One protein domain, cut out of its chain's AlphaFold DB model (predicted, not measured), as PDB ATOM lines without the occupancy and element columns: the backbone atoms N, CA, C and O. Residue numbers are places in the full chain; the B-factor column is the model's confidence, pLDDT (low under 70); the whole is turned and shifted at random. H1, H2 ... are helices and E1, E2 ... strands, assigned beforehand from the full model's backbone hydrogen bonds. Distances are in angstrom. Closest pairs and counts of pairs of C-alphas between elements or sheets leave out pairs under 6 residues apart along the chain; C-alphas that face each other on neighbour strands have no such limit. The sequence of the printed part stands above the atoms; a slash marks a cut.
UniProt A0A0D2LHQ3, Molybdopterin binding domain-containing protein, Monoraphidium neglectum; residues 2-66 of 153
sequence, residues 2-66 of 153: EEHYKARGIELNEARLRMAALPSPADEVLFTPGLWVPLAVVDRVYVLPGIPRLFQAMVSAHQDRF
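Overview. This is residues 2 to 66 of the 153 residues of the protein "Molybdopterin binding domain-containing protein" of Monoraphidium neglectum (UniProt A0A0D2LHQ3). A small three-stranded sheet, E1, E2 and E3, forms one part of the domain, with the helix H3 near the end of the sheet where E2 begins and only grazing it. Two short helices, H1 and H2, stand apart from each other at the far end of the longest axis, away from the sheet, in an open arrangement with few contacts between named elements. The printed part has 65 residues with three named helices and three named strands, in the order H1, H2, E1, E2, E3, H3; the class is mixed, helices and strands, and the 31 residues in named elements are under half of the whole. The sheet has the order E1, E2, E3 and is antiparallel throughout. The whole is only just compact, close to loose, with a radius of gyration of the C-alphas of 12.7 A, and the C-alphas span 36 by 25 by 17 A.

Arrangement. The sheet holds E1, residues 28 to 30, E2, residues 39 to 42, and E3, residues 45 to 47, which form a meander, each strand the antiparallel neighbour of the one before. E2 is the inner strand, and E1 and E3 are the edge strands. E1 and E2 are a hairpin, with 167 degrees between their directions; the C-alphas of Val 29 and Ala 40 face each other at 4.7 A. N 30 and O 39 are within hydrogen-bond range at 2.8 A, and so are N 39 and O 30 at 2.9 A. E2 and E3 are also a hairpin, with 151 degrees between their directions; the C-alphas of Val 41 and Tyr 46 face each other at 4.8 A. N 45 and O 42 are within hydrogen-bond range at 2.8 A, and N 47 and O 40 at 2.9 A. The C-alphas of the sheet lie up to 1.8 A off the best plane through them. H3, residues 52 to 61, is on the sheet but only grazes it, with its residues 55 to 59. The closest C-alphas of E2 and H3 are those of Leu 39 and Met 58, 7.7 A apart, and the two centres are 14.3 A apart. H1, residues 2 to 7, is not on the sheet and is apart from H3. H2, residues 14 to 18, is not on the sheet either, and it is apart from both H1 and H3. In H1, H2 and H3 every O i to N i+4 pair is within hydrogen-bond range.

Along the chain. E2 is the longest strand, 10.2 A from Leu 39 to Val 42, with C-alpha 39 at (230.678, 176.812, 235.002). E1 runs from Glu 28 to Leu 30 and E3 from Val 45 to Val 47. H3 is the longest helix, 14.2 A from Pro 52 to C-alpha 61 of Ala 61 at (228.036, 178.264, 224.814). H1 begins at C-alpha 2, Glu 2, at (230.386, 160.263, 237.070) and measures 8.6 A to Ala 7. H2 measures 6.3 A from Glu 14 to Arg 18.

Size, cuts and confidence. The two C-alphas farthest apart are those of Gly 9 and Asp 43, at 36.9 A, and the first and last printed C-alphas, of Glu 2 and Phe 66, are 29.3 A apart. The printed part has no cut. The links from E2 to E3 and from E3 to H3 are tight; those from H1 to H2, from H2 to E1 and from E1 to E2 are short, and no link is long. The mean pLDDT of the printed part is 86.5, and no printed residue is under 70.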
ATOM      1  N   GLU A   2     230.322 161.733 236.935       79.31
ATOM      2  CA  GLU A   2     230.386 160.263 237.070       79.31
ATOM      3  C   GLU A   2     230.219 159.521 235.745       79.31
ATOM      4  O   GLU A   2     231.042 158.681 235.390       79.31
ATOM      5  N   GLU A   3     229.219 159.909 234.959       79.88
ATOM      6  CA  GLU A   3     228.950 159.324 233.646       79.88
ATOM      7  C   GLU A   3     230.132 159.482 232.671       79.88
ATOM      8  O   GLU A   3     230.487 158.539 231.968       79.88
ATOM      9  N   HIS A   4     230.821 160.630 232.699       81.19
ATOM     10  CA  HIS A   4     232.004 160.886 231.870       81.19
ATOM     11  C   HIS A   4     233.181 159.967 232.229       81.19
ATOM     12  O   HIS A   4     233.859 159.452 231.339       81.19
ATOM     13  N   TYR A   5     233.442 159.752 233.522       81.69
ATOM     14  CA  TYR A   5     234.522 158.864 233.965       81.69
ATOM     15  C   TYR A   5     234.180 157.389 233.729       81.69
ATOM     16  O   TYR A   5     235.027 156.643 233.233       81.69
ATOM     17  N   LYS A   6     232.920 156.995 233.960       83.06
ATOM     18  CA  LYS A   6     232.416 155.647 233.668       83.06
ATOM     19  C   LYS A   6     232.516 155.309 232.180       83.06
ATOM     20  O   LYS A   6     233.006 154.237 231.841       83.06
ATOM     21  N   ALA A   7     232.147 156.238 231.297       82.31
ATOM     22  CA  ALA A   7     232.280 156.073 229.847       82.31
ATOM     23  C   ALA A   7     233.738 155.878 229.385       82.31
ATOM     24  O   ALA A   7     233.979 155.321 228.319       82.31
ATOM     25  N   ARG A   8     234.719 156.312 230.189       81.56
ATOM     26  CA  ARG A   8     236.157 156.159 229.916       81.56
ATOM     27  C   ARG A   8     236.794 154.984 230.664       81.56
ATOM     28  O   ARG A   8     238.002 154.802 230.551       81.56
ATOM     29  N   GLY A   9     236.014 154.216 231.431       82.38
ATOM     30  CA  GLY A   9     236.515 153.110 232.255       82.38
ATOM     31  C   GLY A   9     237.448 153.555 233.385       82.38
ATOM     32  O   GLY A   9     238.279 152.776 233.838       82.38
ATOM     33  N   ILE A  10     237.354 154.817 233.813       84.50
ATOM     34  CA  ILE A  10     238.223 155.406 234.834       84.50
ATOM     35  C   ILE A  10     237.447 155.491 236.151       84.50
ATOM     36  O   ILE A  10     236.368 156.076 236.199       84.50
ATOM     37  N   GLU A  11     238.016 154.958 237.231       84.06
ATOM     38  CA  GLU A  11     237.417 155.027 238.568       84.06
ATOM     39  C   GLU A  11     237.451 156.456 239.137       84.06
ATOM     40  O   GLU A  11     238.410 157.203 238.938       84.06
ATOM     41  N   LEU A  12     236.418 156.875 239.860       81.62
ATOM     42  CA  LEU A  12     236.412 158.163 240.552       81.62
ATOM     43  C   LEU A  12     237.232 158.071 241.840       81.62
ATOM     44  O   LEU A  12     236.906 157.301 242.731       81.62
ATOM     45  N   ASN A  13     238.282 158.884 241.943       85.12
ATOM     46  CA  ASN A  13     239.073 159.016 243.165       85.12
ATOM     47  C   ASN A  13     238.737 160.330 243.890       85.12
ATOM     48  O   ASN A  13     238.098 161.222 243.326       85.12
ATOM     49  N   GLU A  14     239.220 160.488 245.122       85.69
ATOM     50  CA  GLU A  14     238.967 161.685 245.939       85.69
ATOM     51  C   GLU A  14     239.415 162.986 245.259       85.69
ATOM     52  O   GLU A  14     238.750 164.017 245.351       85.69
ATOM     53  N   ALA A  15     240.526 162.951 244.516       82.69
ATOM     54  CA  ALA A  15     241.004 164.111 243.769       82.69
ATOM     55  C   ALA A  15     240.020 164.549 242.670       82.69
ATOM     56  O   ALA A  15     239.811 165.745 242.487       82.69
ATOM     57  N   ARG A  16     239.386 163.600 241.973       81.38
ATOM     58  CA  ARG A  16     238.357 163.866 240.955       81.38
ATOM     59  C   ARG A  16     237.058 164.353 241.589       81.38
ATOM     60  O   ARG A  16     236.445 165.266 241.053       81.38
ATOM     61  N   LEU A  17     236.684 163.824 242.754       82.62
ATOM     62  CA  LEU A  17     235.525 164.311 243.512       82.62
ATOM     63  C   LEU A  17     235.705 165.765 243.970       82.62
ATOM     64  O   LEU A  17     234.757 166.541 243.904       82.62
ATOM     65  N   ARG A  18     236.927 166.183 244.334       83.12
ATOM     66  CA  ARG A  18     237.216 167.597 244.641       83.12
ATOM     67  C   ARG A  18     236.958 168.542 243.465       83.12
ATOM     68  O   ARG A  18     236.689 169.709 243.702       83.12
ATOM     69  N   MET A  19     236.974 168.065 242.219       79.06
ATOM     70  CA  MET A  19     236.615 168.890 241.055       79.06
ATOM     71  C   MET A  19     235.114 169.219 240.994       79.06
ATOM     72  O   MET A  19     234.716 170.081 240.217       79.06
ATOM     73  N   ALA A  20     234.281 168.522 241.776       79.81
ATOM     74  CA  ALA A  20     232.868 168.839 241.961       79.81
ATOM     75  C   ALA A  20     232.627 169.793 243.147       79.81
ATOM     76  O   ALA A  20     231.496 170.231 243.349       79.81
ATOM     77  N   ALA A  21     233.667 170.127 243.924       83.56
ATOM     78  CA  ALA A  21     233.574 171.142 244.962       83.56
ATOM     79  C   ALA A  21     233.588 172.528 244.307       83.56
ATOM     80  O   ALA A  21     234.609 172.980 243.787       83.56
ATOM     81  N   LEU A  22     232.431 173.182 244.316       82.88
ATOM     82  CA  LEU A  22     232.250 174.537 243.806       82.88
ATOM     83  C   LEU A  22     232.267 175.544 244.966       82.88
ATOM     84  O   LEU A  22     231.962 175.164 246.102       82.88
ATOM     85  N   PRO A  23     232.645 176.811 244.710       78.06
ATOM     86  CA  PRO A  23     232.578 177.858 245.724       78.06
ATOM     87  C   PRO A  23     231.160 177.970 246.303       78.06
ATOM     88  O   PRO A  23     230.176 177.803 245.587       78.06
ATOM     89  N   SER A  24     231.071 178.231 247.608       78.56
ATOM     90  CA  SER A  24     229.809 178.444 248.316       78.56
ATOM     91  C   SER A  24     229.847 179.796 249.038       78.56
ATOM     92  O   SER A  24     230.797 180.027 249.794       78.56
ATOM     93  N   PRO A  25     228.843 180.666 248.842       76.12
ATOM     94  CA  PRO A  25     227.719 180.499 247.918       76.12
ATOM     95  C   PRO A  25     228.165 180.631 246.449       76.12
ATOM     96  O   PRO A  25     229.002 181.469 246.126       76.12
ATOM     97  N   ALA A  26     227.605 179.800 245.568       77.81
ATOM     98  CA  ALA A  26     227.590 180.077 244.134       77.81
ATOM     99  C   ALA A  26     226.220 180.648 243.783       77.81
ATOM    100  O   ALA A  26     225.206 180.065 244.169       77.81
ATOM    101  N   ASP A  27     226.197 181.763 243.054       84.00
ATOM    102  CA  ASP A  27     224.952 182.357 242.567       84.00
ATOM    103  C   ASP A  27     224.315 181.449 241.517       84.00
ATOM    104  O   ASP A  27     223.106 181.223 241.519       84.00
ATOM    105  N   GLU A  28     225.148 180.890 240.631       89.88
ATOM    106  CA  GLU A  28     224.714 180.000 239.561       89.88
ATOM    107  C   GLU A  28     225.746 178.905 239.266       89.88
ATOM    108  O   GLU A  28     226.962 179.111 239.339       89.88
ATOM    109  N   VAL A  29     225.245 177.736 238.863       89.81
ATOM    110  CA  VAL A  29     226.043 176.637 238.311       89.81
ATOM    111  C   VAL A  29     225.433 176.230 236.976       89.81
ATOM    112  O   VAL A  29     224.301 175.753 236.923       89.81
ATOM    113  N   LEU A  30     226.182 176.421 235.893       90.38
ATOM    114  CA  LEU A  30     225.720 176.196 234.526       90.38
ATOM    115  C   LEU A  30     226.389 174.960 233.926       90.38
ATOM    116  O   LEU A  30     227.587 174.722 234.102       90.38
ATOM    117  N   PHE A  31     225.614 174.195 233.161       90.19
ATOM    118  CA  PHE A  31     226.085 173.010 232.451       90.19
ATOM    119  C   PHE A  31     226.066 173.258 230.946       90.19
ATOM    120  O   PHE A  31     225.056 173.679 230.387       90.19
ATOM    121  N   THR A  32     227.187 172.974 230.287       90.00
ATOM    122  CA  THR A  32     227.313 173.073 228.830       90.00
ATOM    123  C   THR A  32     227.184 171.678 228.213       90.00
ATOM    124  O   THR A  32     227.930 170.779 228.616       90.00
ATOM    125  N   PRO A  33     226.290 171.466 227.228       86.31
ATOM    126  CA  PRO A  33     226.175 170.186 226.535       86.31
ATOM    127  C   PRO A  33     227.527 169.691 226.005       86.31
ATOM    128  O   PRO A  33     228.282 170.438 225.388       86.31
ATOM    129  N   GLY A  34     227.849 168.423 226.265       85.19
ATOM    130  CA  GLY A  34     229.113 167.808 225.843       85.19
ATOM    131  C   GLY A  34     230.325 168.116 226.732       85.19
ATOM    132  O   GLY A  34     231.384 167.524 226.517       85.19
ATOM    133  N   LEU A  35     230.194 168.971 227.754       87.94
ATOM    134  CA  LEU A  35     231.241 169.212 228.747       87.94
ATOM    135  C   LEU A  35     230.897 168.523 230.071       87.94
ATOM    136  O   LEU A  35     229.774 168.587 230.561       87.94
ATOM    137  N   TRP A  36     231.884 167.862 230.678       85.88
ATOM    138  CA  TRP A  36     231.713 167.196 231.977       85.88
ATOM    139  C   TRP A  36     232.017 168.106 233.172       85.88
ATOM    140  O   TRP A  36     231.813 167.689 234.316       85.88
ATOM    141  N   VAL A  37     232.538 169.305 232.901       88.44
ATOM    142  CA  VAL A  37     232.872 170.342 233.881       88.44
ATOM    143  C   VAL A  37     231.788 171.426 233.877       88.44
ATOM    144  O   VAL A  37     231.359 171.825 232.791       88.44
ATOM    145  N   PRO A  38     231.335 171.896 235.050       89.75
ATOM    146  CA  PRO A  38     230.389 173.000 235.141       89.75
ATOM    147  C   PRO A  38     231.095 174.362 235.059       89.75
ATOM    148  O   PRO A  38     232.307 174.460 235.257       89.75
ATOM    149  N   LEU A  39     230.309 175.408 234.820       89.94
ATOM    150  CA  LEU A  39     230.678 176.812 235.002       89.94
ATOM    151  C   LEU A  39     230.055 177.307 236.310       89.94
ATOM    152  O   LEU A  39     228.834 177.276 236.441       89.94
ATOM    153  N   ALA A  40     230.870 177.755 237.263       91.94
ATOM    154  CA  ALA A  40     230.375 178.374 238.494       91.94
ATOM    155  C   ALA A  40     230.452 179.899 238.394       91.94
ATOM    156  O   ALA A  40     231.450 180.436 237.904       91.94
ATOM    157  N   VAL A  41     229.410 180.576 238.873       91.12
ATOM    158  CA  VAL A  41     229.315 182.037 238.905       91.12
ATOM    159  C   VAL A  41     229.151 182.498 240.350       91.12
ATOM    160  O   VAL A  41     228.283 181.996 241.064       91.12
ATOM    161  N   VAL A  42     229.995 183.439 240.770       90.44
ATOM    162  CA  VAL A  42     229.960 184.067 242.101       90.44
ATOM    163  C   VAL A  42     230.216 185.557 241.934       90.44
ATOM    164  O   VAL A  42     231.268 185.919 241.425       90.44
ATOM    165  N   ASP A  43     229.290 186.430 242.313       88.19
ATOM    166  CA  ASP A  43     229.434 187.890 242.231       88.19
ATOM    167  C   ASP A  43     229.923 188.382 240.848       88.19
ATOM    168  O   ASP A  43     230.780 189.258 240.729       88.19
ATOM    169  N   ARG A  44     229.385 187.799 239.761       86.50
ATOM    170  CA  ARG A  44     229.801 188.025 238.351       86.50
ATOM    171  C   ARG A  44     231.226 187.567 238.005       86.50
ATOM    172  O   ARG A  44     231.731 187.885 236.928       86.50
ATOM    173  N   VAL A  45     231.860 186.788 238.871       88.75
ATOM    174  CA  VAL A  45     233.103 186.066 238.595       88.75
ATOM    175  C   VAL A  45     232.760 184.707 237.999       88.75
ATOM    176  O   VAL A  45     232.049 183.913 238.610       88.75
ATOM    177  N   TYR A  46     233.288 184.434 236.807       91.25
ATOM    178  CA  TYR A  46     233.085 183.184 236.078       91.25
ATOM    179  C   TYR A  46     234.287 182.255 236.275       91.25
ATOM    180  O   TYR A  46     235.401 182.571 235.856       91.25
ATOM    181  N   VAL A  47     234.067 181.091 236.884       90.81
ATOM    182  CA  VAL A  47     235.104 180.069 237.078       90.81
ATOM    183  C   VAL A  47     235.114 179.129 235.873       90.81
ATOM    184  O   VAL A  47     234.257 178.256 235.742       90.81
ATOM    185  N   LEU A  48     236.089 179.322 234.984       91.38
ATOM    186  CA  LEU A  48     236.234 178.587 233.724       91.38
ATOM    187  C   LEU A  48     237.322 177.497 233.820       91.38
ATOM    188  O   LEU A  48     238.275 177.630 234.593       91.38
ATOM    189  N   PRO A  49     237.226 176.414 233.028       89.38
ATOM    190  CA  PRO A  49     238.222 175.349 233.026       89.38
ATOM    191  C   PRO A  49     239.554 175.823 232.433       89.38
ATOM    192  O   PRO A  49     239.584 176.515 231.421       89.38
ATOM    193  N   GLY A  50     240.671 175.361 233.001       87.62
ATOM    194  CA  GLY A  50     242.014 175.708 232.513       87.62
ATOM    195  C   GLY A  50     242.435 175.019 231.206       87.62
ATOM    196  O   GLY A  50     243.460 175.371 230.633       87.62
ATOM    197  N   ILE A  51     241.676 174.029 230.720       88.81
ATOM    198  CA  ILE A  51     241.973 173.343 229.453       88.81
ATOM    199  C   ILE A  51     241.448 174.212 228.295       88.81
ATOM    200  O   ILE A  51     240.227 174.377 228.207       88.81
ATOM    201  N   PRO A  52     242.301 174.690 227.361       89.06
ATOM    202  CA  PRO A  52     241.908 175.672 226.342       89.06
ATOM    203  C   PRO A  52     240.680 175.278 225.514       89.06
ATOM    204  O   PRO A  52     239.783 176.088 225.305       89.06
ATOM    205  N   ARG A  53     240.584 174.008 225.102       91.31
ATOM    206  CA  ARG A  53     239.429 173.503 224.343       91.31
ATOM    207  C   ARG A  53     238.118 173.585 225.135       91.31
ATOM    208  O   ARG A  53     237.085 173.922 224.567       91.31
ATOM    209  N   LEU A  54     238.149 173.255 226.429       90.62
ATOM    210  CA  LEU A  54     236.960 173.328 227.285       90.62
ATOM    211  C   LEU A  54     236.581 174.782 227.551       90.62
ATOM    212  O   LEU A  54     235.402 175.111 227.512       90.62
ATOM    213  N   PHE A  55     237.581 175.640 227.768       92.38
ATOM    214  CA  PHE A  55     237.390 177.077 227.934       92.38
ATOM    215  C   PHE A  55     236.660 177.670 226.727       92.38
ATOM    216  O   PHE A  55     235.610 178.281 226.889       92.38
ATOM    217  N   GLN A  56     237.167 177.425 225.515       92.00
ATOM    218  CA  GLN A  56     236.573 177.937 224.278       92.00
ATOM    219  C   GLN A  56     235.136 177.445 224.094       92.00
ATOM    220  O   GLN A  56     234.246 178.247 223.833       92.00
ATOM    221  N   ALA A  57     234.887 176.146 224.282       92.38
ATOM    222  CA  ALA A  57     233.543 175.581 224.170       92.38
ATOM    223  C   ALA A  57     232.567 176.186 225.194       92.38
ATOM    224  O   ALA A  57     231.416 176.464 224.865       92.38
ATOM    225  N   MET A  58     233.030 176.410 226.423       93.62
ATOM    226  CA  MET A  58     232.217 176.968 227.498       93.62
ATOM    227  C   MET A  58     231.912 178.451 227.277       93.62
ATOM    228  O   MET A  58     230.759 178.848 227.403       93.62
ATOM    229  N   VAL A  59     232.905 179.255 226.884       91.88
ATOM    230  CA  VAL A  59     232.693 180.668 226.534       91.88
ATOM    231  C   VAL A  59     231.738 180.786 225.350       91.88
ATOM    232  O   VAL A  59     230.794 181.562 225.423       91.88
ATOM    233  N   SER A  60     231.925 179.978 224.301       91.50
ATOM    234  CA  SER A  60     231.044 179.963 223.126       91.50
ATOM    235  C   SER A  60     229.596 179.590 223.455       91.50
ATOM    236  O   SER A  60     228.676 180.144 222.865       91.50
ATOM    237  N   ALA A  61     229.378 178.678 224.405       91.62
ATOM    238  CA  ALA A  61     228.036 178.264 224.814       91.62
ATOM    239  C   ALA A  61     227.285 179.307 225.661       91.62
ATOM    240  O   ALA A  61     226.064 179.236 225.735       91.62
ATOM    241  N   HIS A  62     228.001 180.245 226.290       90.88
ATOM    242  CA  HIS A  62     227.446 181.255 227.205       90.88
ATOM    243  C   HIS A  62     227.802 182.689 226.769       90.88
ATOM    244  O   HIS A  62     227.946 183.579 227.607       90.88
ATOM    245  N   GLN A  63     228.003 182.919 225.463       88.69
ATOM    246  CA  GLN A  63     228.421 184.223 224.913       88.69
ATOM    247  C   GLN A  63     227.459 185.358 225.267       88.69
ATOM    248  O   GLN A  63     227.893 186.479 225.522       88.69
ATOM    249  N   ASP A  64     226.165 185.053 225.324       89.00
ATOM    250  CA  ASP A  64     225.081 185.963 225.693       89.00
ATOM    251  C   ASP A  64     225.227 186.541 227.108       89.00
ATOM    252  O   ASP A  64     224.682 187.605 227.397       89.00
ATOM    253  N   ARG A  65     225.996 185.882 227.981       88.25
ATOM    254  CA  ARG A  65     226.256 186.334 229.356       88.25
ATOM    255  C   ARG A  65     227.427 187.311 229.449       88.25
ATOM    256  O   ARG A  65     227.522 188.071 230.415       88.25
ATOM    257  N   PHE A  66     228.307 187.330 228.449       85.06
ATOM    258  CA  PHE A  66     229.456 188.234 228.377       85.06
ATOM    259  C   PHE A  66     229.082 189.513 227.622       85.06
ATOM    260  O   PHE A  66     229.572 189.794 226.530       85.06
TER     261      PHE A  66